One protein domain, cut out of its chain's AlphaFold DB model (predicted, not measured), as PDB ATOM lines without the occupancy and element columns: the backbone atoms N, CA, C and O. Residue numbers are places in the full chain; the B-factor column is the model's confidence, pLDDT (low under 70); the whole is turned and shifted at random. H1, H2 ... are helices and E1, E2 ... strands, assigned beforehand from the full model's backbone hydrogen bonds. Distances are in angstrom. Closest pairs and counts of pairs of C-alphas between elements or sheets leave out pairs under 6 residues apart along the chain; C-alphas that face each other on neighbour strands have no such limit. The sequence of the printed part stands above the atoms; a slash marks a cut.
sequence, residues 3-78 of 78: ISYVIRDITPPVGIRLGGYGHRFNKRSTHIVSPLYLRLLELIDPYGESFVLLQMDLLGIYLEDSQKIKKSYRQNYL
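Overview. This is residues 3 to 78 of the 78 residues of an uncharacterized protein of Acidilobales archaeon (UniProt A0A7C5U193). A small flat sheet of three antiparallel strands, E1, E2 and E3 side by side, has a large loop, residues 10 to 36, reaching out beyond one end and one helix, H1, folded back loosely past the E3 edge. The sheet and this loop lie end to end and make the long axis, while residues 61 to 69, of which 63 to 69 belong to H1, stick out free. The printed part has 76 residues with three named strands and one named helix, in the order E1 E2 E3 H1; the sheet's order is E1 - E2 - E3, all antiparallel. The class is mixed, helices and strands, with under half of the residues, 37 of 76, in named elements. The whole is loose, with a radius of gyration of the C-alphas of 15.9 A and spans of 50 by 25 by 18 A.

Along the chain. E1, residues 3 to 9, begins at C-alpha 3 at (41.275, -14.030, -52.955) and is 20.5 A long from first to last C-alpha. After residues 10 to 36, E2, residues 37 to 44, begins at C-alpha 37 at (35.749, 4.354, -53.280) and is 22.8 A long. E3, residues 50 to 56, is 19.5 A long. H1, residues 63 to 77, is 21.5 A long and ends at C-alpha 77 at (35.033, -12.794, -39.503).

Arrangement. The three strands form a meander, each strand the antiparallel neighbour of the one before. E1 and E2 are a hairpin, with 165 degrees between their directions; the C-alphas of Ile 7 and Arg 39 face each other at 4.6 A, and N 40 and O 6, 2.8 A apart, are within hydrogen-bond range. E2 and E3 are also a hairpin, at 167 degrees; the C-alphas of Leu 38 and Met 56 face each other at 4.4 A, and N 39 and O 55 are within hydrogen-bond range at 2.8 A. E1 and E3 are the edge strands and E2 is the inner strand. H1 is not on the sheet, with 3 pairs of C-alphas within 10 A, and it is apart from E1 and from E2. In H1 every O i to N i+4 pair is within hydrogen-bond range.

Size, cuts and confidence. The two C-alphas farthest apart are those of His 23 and Tyr 47, at 50.2 A. The printed part has no cut. The link from E1 to E2, 27 residues, is long; that from E2 to E3, 5 residues, is tight; that from E3 to H1, 6 residues, is short. The mean pLDDT of the printed part is 90.3, and it is under 70 at residues 23 to 25 and 76 to 78.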
ATOM      1  N   ILE A   3      41.129 -15.466 -52.728       96.88
ATOM      2  CA  ILE A   3      41.275 -14.030 -52.955       96.88
ATOM      3  C   ILE A   3      39.879 -13.448 -53.108       96.88
ATOM      4  O   ILE A   3      39.127 -13.876 -53.986       96.88
ATOM      5  N   SER A   4      39.554 -12.451 -52.291       96.44
ATOM      6  CA  SER A   4      38.318 -11.687 -52.416       96.44
ATOM      7  C   SER A   4      38.636 -10.217 -52.677       96.44
ATOM      8  O   SER A   4      39.598  -9.656 -52.148       96.44
ATOM      9  N   TYR A   5      37.850  -9.592 -53.553       97.56
ATOM     10  CA  TYR A   5      38.015  -8.186 -53.896       97.56
ATOM     11  C   TYR A   5      36.660  -7.491 -53.959       97.56
ATOM     12  O   TYR A   5      35.758  -7.920 -54.680       97.56
ATOM     13  N   VAL A   6      36.520  -6.409 -53.196       97.25
ATOM     14  CA  VAL A   6      35.261  -5.671 -53.052       97.25
ATOM     15  C   VAL A   6      35.511  -4.183 -53.246       97.25
ATOM     16  O   VAL A   6      36.428  -3.614 -52.660       97.25
ATOM     17  N   ILE A   7      34.644  -3.535 -54.026       98.19
ATOM     18  CA  ILE A   7      34.604  -2.077 -54.167       98.19
ATOM     19  C   ILE A   7      33.296  -1.558 -53.566       98.19
ATOM     20  O   ILE A   7      32.222  -2.099 -53.840       98.19
ATOM     21  N   ARG A   8      33.374  -0.499 -52.757       97.81
ATOM     22  CA  ARG A   8      32.214   0.206 -52.194       97.81
ATOM     23  C   ARG A   8      32.347   1.708 -52.378       97.81
ATOM     24  O   ARG A   8      33.418   2.262 -52.151       97.81
ATOM     25  N   ASP A   9      31.255   2.349 -52.781       97.94
ATOM     26  CA  ASP A   9      31.145   3.807 -52.810       97.94
ATOM     27  C   ASP A   9      31.132   4.340 -51.369       97.94
ATOM     28  O   ASP A   9      30.369   3.859 -50.527       97.94
ATOM     29  N   ILE A  10      32.013   5.295 -51.085       96.75
ATOM     30  CA  ILE A  10      32.143   5.981 -49.793       96.75
ATOM     31  C   ILE A  10      31.992   7.501 -49.944       96.75
ATOM     32  O   ILE A  10      32.412   8.261 -49.069       96.75
ATOM     33  N   THR A  11      31.431   7.959 -51.063       96.81
ATOM     34  CA  THR A  11      31.264   9.378 -51.376       96.81
ATOM     35  C   THR A  11      30.354  10.035 -50.337       96.81
ATOM     36  O   THR A  11      29.183   9.665 -50.218       96.81
ATOM     37  N   PRO A  12      30.849  11.021 -49.569       93.94
ATOM     38  CA  PRO A  12      30.012  11.734 -48.621       93.94
ATOM     39  C   PRO A  12      29.008  12.630 -49.362       93.94
ATOM     40  O   PRO A  12      29.247  13.023 -50.509       93.94
ATOM     41  N   PRO A  13      27.902  13.025 -48.710       95.12
ATOM     42  CA  PRO A  13      26.962  13.960 -49.307       95.12
ATOM     43  C   PRO A  13      27.624  15.309 -49.633       95.12
ATOM     44  O   PRO A  13      28.600  15.741 -49.006       95.12
ATOM     45  N   VAL A  14      27.058  16.011 -50.614       95.75
ATOM     46  CA  VAL A  14      27.428  17.399 -50.916       95.75
ATOM     47  C   VAL A  14      27.146  18.289 -49.696       95.75
ATOM     48  O   VAL A  14      26.172  18.088 -48.976       95.75
ATOM     49  N   GLY A  15      28.006  19.278 -49.452       93.44
ATOM     50  CA  GLY A  15      27.922  20.188 -48.308       93.44
ATOM     51  C   GLY A  15      28.855  19.827 -47.146       93.44
ATOM     52  O   GLY A  15      28.949  20.595 -46.186       93.44
ATOM     53  N   ILE A  16      29.581  18.709 -47.229       91.75
ATOM     54  CA  ILE A  16      30.593  18.319 -46.238       91.75
ATOM     55  C   ILE A  16      31.894  19.101 -46.456       91.75
ATOM     56  O   ILE A  16      32.285  19.411 -47.582       91.75
ATOM     57  N   ARG A  17      32.575  19.457 -45.358       89.00
ATOM     58  CA  ARG A  17      33.865  20.162 -45.396       89.00
ATOM     59  C   ARG A  17      34.928  19.295 -46.075       89.00
ATOM     60  O   ARG A  17      35.146  18.160 -45.663       89.00
ATOM     61  N   LEU A  18      35.637  19.860 -47.051       88.25
ATOM     62  CA  LEU A  18      36.748  19.179 -47.715       88.25
ATOM     63  C   LEU A  18      37.998  19.139 -46.821       88.25
ATOM     64  O   LEU A  18      38.316  20.115 -46.136       88.25
ATOM     65  N   GLY A  19      38.713  18.012 -46.841       85.00
ATOM     66  CA  GLY A  19      40.002  17.840 -46.165       85.00
ATOM     67  C   GLY A  19      41.205  18.274 -47.016       85.00
ATOM     68  O   GLY A  19      41.073  18.610 -48.192       85.00
ATOM     69  N   GLY A  20      42.400  18.254 -46.419       84.69
ATOM     70  CA  GLY A  20      43.691  18.316 -47.126       84.69
ATOM     71  C   GLY A  20      44.301  19.693 -47.342       84.69
ATOM     72  O   GLY A  20      45.507  19.848 -47.193       84.69
ATOM     73  N   TYR A  21      43.496  20.713 -47.625       82.31
ATOM     74  CA  TYR A  21      44.010  22.068 -47.828       82.31
ATOM     75  C   TYR A  21      43.696  22.944 -46.622       82.31
ATOM     76  O   TYR A  21      42.583  23.452 -46.501       82.31
ATOM     77  N   GLY A  22      44.691  23.159 -45.753       72.19
ATOM     78  CA  GLY A  22      44.556  24.006 -44.562       72.19
ATOM     79  C   GLY A  22      43.988  25.391 -44.892       72.19
ATOM     80  O   GLY A  22      43.000  25.812 -44.319       72.19
ATOM     81  N   HIS A  23      44.483  26.065 -45.925       67.44
ATOM     82  CA  HIS A  23      43.992  27.388 -46.358       67.44
ATOM     83  C   HIS A  23      42.584  27.376 -46.993       67.44
ATOM     84  O   HIS A  23      42.018  28.432 -47.260       67.44
ATOM     85  N   ARG A  24      41.977  26.201 -47.212       65.31
ATOM     86  CA  ARG A  24      40.554  26.054 -47.563       65.31
ATOM     87  C   ARG A  24      39.685  25.779 -46.333       65.31
ATOM     88  O   ARG A  24      38.596  25.224 -46.488       65.31
ATOM     89  N   PHE A  25      40.152  26.152 -45.136       63.56
ATOM     90  CA  PHE A  25      39.399  26.047 -43.887       63.56
ATOM     91  C   PHE A  25      37.931  26.457 -44.120       63.56
ATOM     92  O   PHE A  25      37.641  27.548 -44.600       63.56
ATOM     93  N   ASN A  26      37.015  25.527 -43.834       70.75
ATOM     94  CA  ASN A  26      35.557  25.640 -43.986       70.75
ATOM     95  C   ASN A  26      34.957  25.658 -45.404       70.75
ATOM     96  O   ASN A  26      33.742  25.820 -45.520       70.75
ATOM     97  N   LYS A  27      35.714  25.396 -46.478       84.25
ATOM     98  CA  LYS A  27      35.085  25.158 -47.790       84.25
ATOM     99  C   LYS A  27      34.334  23.823 -47.792       84.25
ATOM    100  O   LYS A  27      34.924  22.752 -47.641       84.25
ATOM    101  N   ARG A  28      33.015  23.910 -47.954       90.50
ATOM    102  CA  ARG A  28      32.111  22.769 -48.134       90.50
ATOM    103  C   ARG A  28      32.090  22.349 -49.603       90.50
ATOM    104  O   ARG A  28      32.257  23.194 -50.482       90.50
ATOM    105  N   SER A  29      31.899  21.060 -49.866       93.25
ATOM    106  CA  SER A  29      31.669  20.559 -51.222       93.25
ATOM    107  C   SER A  29      30.381  21.155 -51.797       93.25
ATOM    108  O   SER A  29      29.397  21.327 -51.079       93.25
ATOM    109  N   THR A  30      30.385  21.483 -53.088       95.81
ATOM    110  CA  THR A  30      29.209  22.014 -53.807       95.81
ATOM    111  C   THR A  30      28.687  21.060 -54.878       95.81
ATOM    112  O   THR A  30      27.558  21.204 -55.324       95.81
ATOM    113  N   HIS A  31      29.499  20.087 -55.282       95.88
ATOM    114  CA  HIS A  31      29.170  19.044 -56.248       95.88
ATOM    115  C   HIS A  31      30.156  17.878 -56.096       95.88
ATOM    116  O   HIS A  31      31.196  18.016 -55.443       95.88
ATOM    117  N   ILE A  32      29.824  16.740 -56.704       96.75
ATOM    118  CA  ILE A  32      30.691  15.563 -56.824       96.75
ATOM    119  C   ILE A  32      31.183  15.515 -58.271       96.75
ATOM    120  O   ILE A  32      30.371  15.474 -59.190       96.75
ATOM    121  N   VAL A  33      32.503  15.549 -58.472       96.25
ATOM    122  CA  VAL A  33      33.115  15.398 -59.808       96.25
ATOM    123  C   VAL A  33      33.275  13.921 -60.158       96.25
ATOM    124  O   VAL A  33      32.931  13.497 -61.256       96.25
ATOM    125  N   SER A  34      33.768  13.131 -59.206       96.69
ATOM    126  CA  SER A  34      33.907  11.681 -59.307       96.69
ATOM    127  C   SER A  34      33.596  11.041 -57.952       96.69
ATOM    128  O   SER A  34      33.926  11.648 -56.925       96.69
ATOM    129  N   PRO A  35      33.005   9.834 -57.921       97.38
ATOM    130  CA  PRO A  35      32.819   9.103 -56.676       97.38
ATOM    131  C   PRO A  35      34.153   8.750 -56.011       97.38
ATOM    132  O   PRO A  35      35.183   8.621 -56.678       97.38
ATOM    133  N   LEU A  36      34.109   8.579 -54.695       97.56
ATOM    134  CA  LEU A  36      35.204   8.080 -53.871       97.56
ATOM    135  C   LEU A  36      34.912   6.634 -53.490       97.56
ATOM    136  O   LEU A  36      33.793   6.315 -53.090       97.56
ATOM    137  N   TYR A  37      35.921   5.772 -53.562       98.38
ATOM    138  CA  TYR A  37      35.749   4.354 -53.280       98.38
ATOM    139  C   TYR A  37      36.625   3.858 -52.132       98.38
ATOM    140  O   TYR A  37      37.747   4.321 -51.911       98.38
ATOM    141  N   LEU A  38      36.099   2.857 -51.432       97.50
ATOM    142  CA  LEU A  38      36.854   1.894 -50.645       97.50
ATOM    143  C   LEU A  38      37.040   0.633 -51.485       97.50
ATOM    144  O   LEU A  38      36.084   0.113 -52.061       97.50
ATOM    145  N   ARG A  39      38.271   0.133 -51.525       98.06
ATOM    146  CA  ARG A  39      38.666  -1.112 -52.178       98.06
ATOM    147  C   ARG A  39      39.256  -2.029 -51.111       98.06
ATOM    148  O   ARG A  39      40.219  -1.654 -50.440       98.06
ATOM    149  N   LEU A  40      38.646  -3.193 -50.929       96.31
ATOM    150  CA  LEU A  40      39.094  -4.238 -50.017       96.31
ATOM    151  C   LEU A  40      39.683  -5.379 -50.838       96.31
ATOM    152  O   LEU A  40      39.032  -5.858 -51.763       96.31
ATOM    153  N   LEU A  41      40.889  -5.804 -50.476       97.38
ATOM    154  CA  LEU A  41      41.505  -7.045 -50.926       97.38
ATOM    155  C   LEU A  41      41.724  -7.928 -49.702       97.38
ATOM    156  O   LEU A  41      42.408  -7.514 -48.767       97.38
ATOM    157  N   GLU A  42      41.174  -9.132 -49.726       95.38
ATOM    158  CA  GLU A  42      41.446 -10.156 -48.724       95.38
ATOM    159  C   GLU A  42      42.165 -11.332 -49.378       95.38
ATOM    160  O   GLU A  42      41.789 -11.784 -50.462       95.38
ATOM    161  N   LEU A  43      43.204 -11.808 -48.702       95.94
ATOM    162  CA  LEU A  43      43.974 -12.985 -49.065       95.94
ATOM    163  C   LEU A  43      43.874 -13.980 -47.914       95.94
ATOM    164  O   LEU A  43      44.279 -13.651 -46.801       95.94
ATOM    165  N   ILE A  44      43.368 -15.179 -48.189       95.56
ATOM    166  CA  ILE A  44      43.293 -16.269 -47.213       95.56
ATOM    167  C   ILE A  44      44.256 -17.368 -47.652       95.56
ATOM    168  O   ILE A  44      44.199 -17.859 -48.791       95.56
ATOM    169  N   ASP A  45      45.185 -17.732 -46.775       94.44
ATOM    170  CA  ASP A  45      46.144 -18.795 -47.045       94.44
ATOM    171  C   ASP A  45      45.505 -20.199 -46.894       94.44
ATOM    172  O   ASP A  45      44.367 -20.332 -46.446       94.44
ATOM    173  N   PRO A  46      46.184 -21.287 -47.309       95.56
ATOM    174  CA  PRO A  46      45.644 -22.643 -47.163       95.56
ATOM    175  C   PRO A  46      45.440 -23.119 -45.714       95.56
ATOM    176  O   PRO A  46      44.792 -24.145 -45.517       95.56
ATOM    177  N   TYR A  47      46.011 -22.427 -44.726       93.94
ATOM    178  CA  TYR A  47      45.882 -22.733 -43.301       93.94
ATOM    179  C   TYR A  47      44.761 -21.923 -42.629       93.94
ATOM    180  O   TYR A  47      44.447 -22.177 -41.468       93.94
ATOM    181  N   GLY A  48      44.125 -21.005 -43.365       88.38
ATOM    182  CA  GLY A  48      43.022 -20.167 -42.900       88.38
ATOM    183  C   GLY A  48      43.447 -18.798 -42.367       88.38
ATOM    184  O   GLY A  48      42.594 -18.051 -41.892       88.38
ATOM    185  N   GLU A  49      44.729 -18.431 -42.453       90.81
ATOM    186  CA  GLU A  49      45.190 -17.102 -42.049       90.81
ATOM    187  C   GLU A  49      44.759 -16.054 -43.081       90.81
ATOM    188  O   GLU A  49      44.989 -16.209 -44.284       90.81
ATOM    189  N   SER A  50      44.141 -14.971 -42.601       91.56
ATOM    190  CA  SER A  50      43.587 -13.899 -43.436       91.56
ATOM    191  C   SER A  50      44.424 -12.623 -43.333       91.56
ATOM    192  O   SER A  50      44.730 -12.120 -42.246       91.56
ATOM    193  N   PHE A  51      44.768 -12.059 -44.490       92.88
ATOM    194  CA  PHE A  51      45.344 -10.729 -44.634       92.88
ATOM    195  C   PHE A  51      44.373  -9.819 -45.384       92.88
ATOM    196  O   PHE A  51      43.972 -10.121 -46.507       92.88
ATOM    197  N   VAL A  52      44.057  -8.661 -44.796       93.69
ATOM    198  CA  VAL A  52      43.163  -7.662 -45.397       93.69
ATOM    199  C   VAL A  52      43.904  -6.363 -45.675       93.69
ATOM    200  O   VAL A  52      44.464  -5.737 -44.771       93.69
ATOM    201  N   LEU A  53      43.823  -5.909 -46.924       95.44
ATOM    202  CA  LEU A  53      44.253  -4.592 -47.366       95.44
ATOM    203  C   LEU A  53      43.035  -3.724 -47.693       95.44
ATOM    204  O   LEU A  53      42.184  -4.093 -48.500       95.44
ATOM    205  N   LEU A  54      42.995  -2.531 -47.099       95.31
ATOM    206  CA  LEU A  54      42.024  -1.489 -47.418       95.31
ATOM    207  C   LEU A  54      42.733  -0.323 -48.100       95.31
ATOM    208  O   LEU A  54      43.607   0.307 -47.503       95.31
ATOM    209  N   GLN A  55      42.313   0.000 -49.317       96.81
ATOM    210  CA  GLN A  55      42.660   1.247 -49.986       96.81
ATOM    211  C   GLN A  55      41.408   2.116 -50.075       96.81
ATOM    212  O   GLN A  55      40.334   1.646 -50.437       96.81
ATOM    213  N   MET A  56      41.533   3.386 -49.710       96.69
ATOM    214  CA  MET A  56      40.422   4.334 -49.736       96.69
ATOM    215  C   MET A  56      40.847   5.587 -50.485       96.69
ATOM    216  O   MET A  56      41.996   6.016 -50.363       96.69
ATOM    217  N   ASP A  57      39.917   6.201 -51.211       96.38
ATOM    218  CA  ASP A  57      40.119   7.494 -51.872       96.38
ATOM    219  C   ASP A  57      39.999   8.643 -50.846       96.38
ATOM    220  O   ASP A  57      39.214   9.580 -50.986       96.38
ATOM    221  N   LEU A  58      40.772   8.534 -49.760       93.56
ATOM    222  CA  LEU A  58      40.846   9.462 -48.638       93.56
ATOM    223  C   LEU A  58      42.304   9.858 -48.401       93.56
ATOM    224  O   LEU A  58      43.226   9.087 -48.647       93.56
ATOM    225  N   LEU A  59      42.516  11.052 -47.852       91.31
ATOM    226  CA  LEU A  59      43.859  11.525 -47.489       91.31
ATOM    227  C   LEU A  59      44.455  10.772 -46.293       91.31
ATOM    228  O   LEU A  59      45.665  10.761 -46.097       91.31
ATOM    229  N   GLY A  60      43.589  10.188 -45.473       91.25
ATOM    230  CA  GLY A  60      43.935   9.455 -44.270       91.25
ATOM    231  C   GLY A  60      42.687   9.204 -43.435       91.25
ATOM    232  O   GLY A  60      41.626   9.780 -43.689       91.25
ATOM    233  N   ILE A  61      42.830   8.348 -42.431       91.69
ATOM    234  CA  ILE A  61      41.802   8.084 -41.425       91.69
ATOM    235  C   ILE A  61      42.367   8.406 -40.047       91.69
ATOM    236  O   ILE A  61      43.571   8.275 -39.815       91.69
ATOM    237  N   TYR A  62      41.502   8.817 -39.124       92.69
ATOM    238  CA  TYR A  62      41.916   8.998 -37.740       92.69
ATOM    239  C   TYR A  62      42.260   7.646 -37.108       92.69
ATOM    240  O   TYR A  62      41.723   6.599 -37.483       92.69
ATOM    241  N   LEU A  63      43.158   7.665 -36.120       95.12
ATOM    242  CA  LEU A  63      43.588   6.455 -35.416       95.12
ATOM    243  C   LEU A  63      42.400   5.703 -34.799       95.12
ATOM    244  O   LEU A  63      42.324   4.481 -34.899       95.12
ATOM    245  N   GLU A  64      41.457   6.434 -34.209       96.94
ATOM    246  CA  GLU A  64      40.251   5.859 -33.608       96.94
ATOM    247  C   GLU A  64      39.387   5.129 -34.642       96.94
ATOM    248  O   GLU A  64      38.906   4.026 -34.383       96.94
ATOM    249  N   ASP A  65      39.233   5.698 -35.838       94.19
ATOM    250  CA  ASP A  65      38.479   5.067 -36.921       94.19
ATOM    251  C   ASP A  65      39.204   3.816 -37.434       94.19
ATOM    252  O   ASP A  65      38.578   2.774 -37.626       94.19
ATOM    253  N   SER A  66      40.538   3.860 -37.546       94.00
ATOM    254  CA  SER A  66      41.354   2.677 -37.867       94.00
ATOM    255  C   SER A  66      41.150   1.545 -36.856       94.00
ATOM    256  O   SER A  66      40.994   0.381 -37.233       94.00
ATOM    257  N   GLN A  67      41.118   1.870 -35.562       94.94
ATOM    258  CA  GLN A  67      40.887   0.893 -34.499       94.94
ATOM    259  C   GLN A  67      39.471   0.310 -34.557       94.94
ATOM    260  O   GLN A  67      39.311  -0.905 -34.421       94.94
ATOM    261  N   LYS A  68      38.450   1.139 -34.814       93.88
ATOM    262  CA  LYS A  68      37.060   0.685 -34.987       93.88
ATOM    263  C   LYS A  68      36.919  -0.273 -36.166       93.88
ATOM    264  O   LYS A  68      36.302  -1.323 -36.005       93.88
ATOM    265  N   ILE A  69      37.539   0.032 -37.308       90.94
ATOM    266  CA  ILE A  69      37.534  -0.840 -38.493       90.94
ATOM    267  C   ILE A  69      38.152  -2.202 -38.156       90.94
ATOM    268  O   ILE A  69      37.527  -3.238 -38.378       90.94
ATOM    269  N   LYS A  70      39.345  -2.210 -37.543       90.62
ATOM    270  CA  LYS A  70      40.028  -3.452 -37.141       90.62
ATOM    271  C   LYS A  70      39.192  -4.275 -36.161       90.62
ATOM    272  O   LYS A  70      39.120  -5.493 -36.295       90.62
ATOM    273  N   LYS A  71      38.545  -3.623 -35.189       91.25
ATOM    274  CA  LYS A  71      37.663  -4.294 -34.227       91.25
ATOM    275  C   LYS A  71      36.433  -4.894 -34.913       91.25
ATOM    276  O   LYS A  71      36.119  -6.049 -34.656       91.25
ATOM    277  N   SER A  72      35.778  -4.136 -35.792       86.75
ATOM    278  CA  SER A  72      34.596  -4.598 -36.530       86.75
ATOM    279  C   SER A  72      34.912  -5.808 -37.404       86.75
ATOM    280  O   SER A  72      34.097  -6.718 -37.487       86.75
ATOM    281  N   TYR A  73      36.086  -5.845 -38.038       81.56
ATOM    282  CA  TYR A  73      36.492  -6.997 -38.838       81.56
ATOM    283  C   TYR A  73      36.648  -8.256 -37.976       81.56
ATOM    284  O   TYR A  73      36.024  -9.276 -38.248       81.56
ATOM    285  N   ARG A  74      37.383  -8.146 -36.861       79.38
ATOM    286  CA  ARG A  74      37.585  -9.263 -35.926       79.38
ATOM    287  C   ARG A  74      36.291  -9.813 -35.331       79.38
ATOM    288  O   ARG A  74      36.265 -10.975 -34.991       79.38
ATOM    289  N   GLN A  75      35.253  -8.996 -35.157       72.06
ATOM    290  CA  GLN A  75      33.985  -9.449 -34.568       72.06
ATOM    291  C   GLN A  75      33.066 -10.183 -35.553       72.06
ATOM    292  O   GLN A  75      32.146 -10.858 -35.107       72.06
ATOM    293  N   ASN A  76      33.252  -9.992 -36.861       66.88
ATOM    294  CA  ASN A  76      32.354 -10.544 -37.879       66.88
ATOM    295  C   ASN A  76      32.975 -11.699 -38.680       66.88
ATOM    296  O   ASN A  76      32.238 -12.395 -39.371       66.88
ATOM    297  N   TYR A  77      34.299 -11.879 -38.618       60.91
ATOM    298  CA  TYR A  77      35.033 -12.794 -39.503       60.91
ATOM    299  C   TYR A  77      36.093 -13.662 -38.796       60.91
ATOM    300  O   TYR A  77      36.686 -14.514 -39.448       60.91
ATOM    301  N   LEU A  78      36.327 -13.467 -37.490       55.41
ATOM    302  CA  LEU A  78      37.096 -14.368 -36.616       55.41
ATOM    303  C   LEU A  78      36.201 -14.816 -35.457       55.41
ATOM    304  O   LEU A  78      36.371 -15.964 -35.002       55.41
TER     305      LEU A  78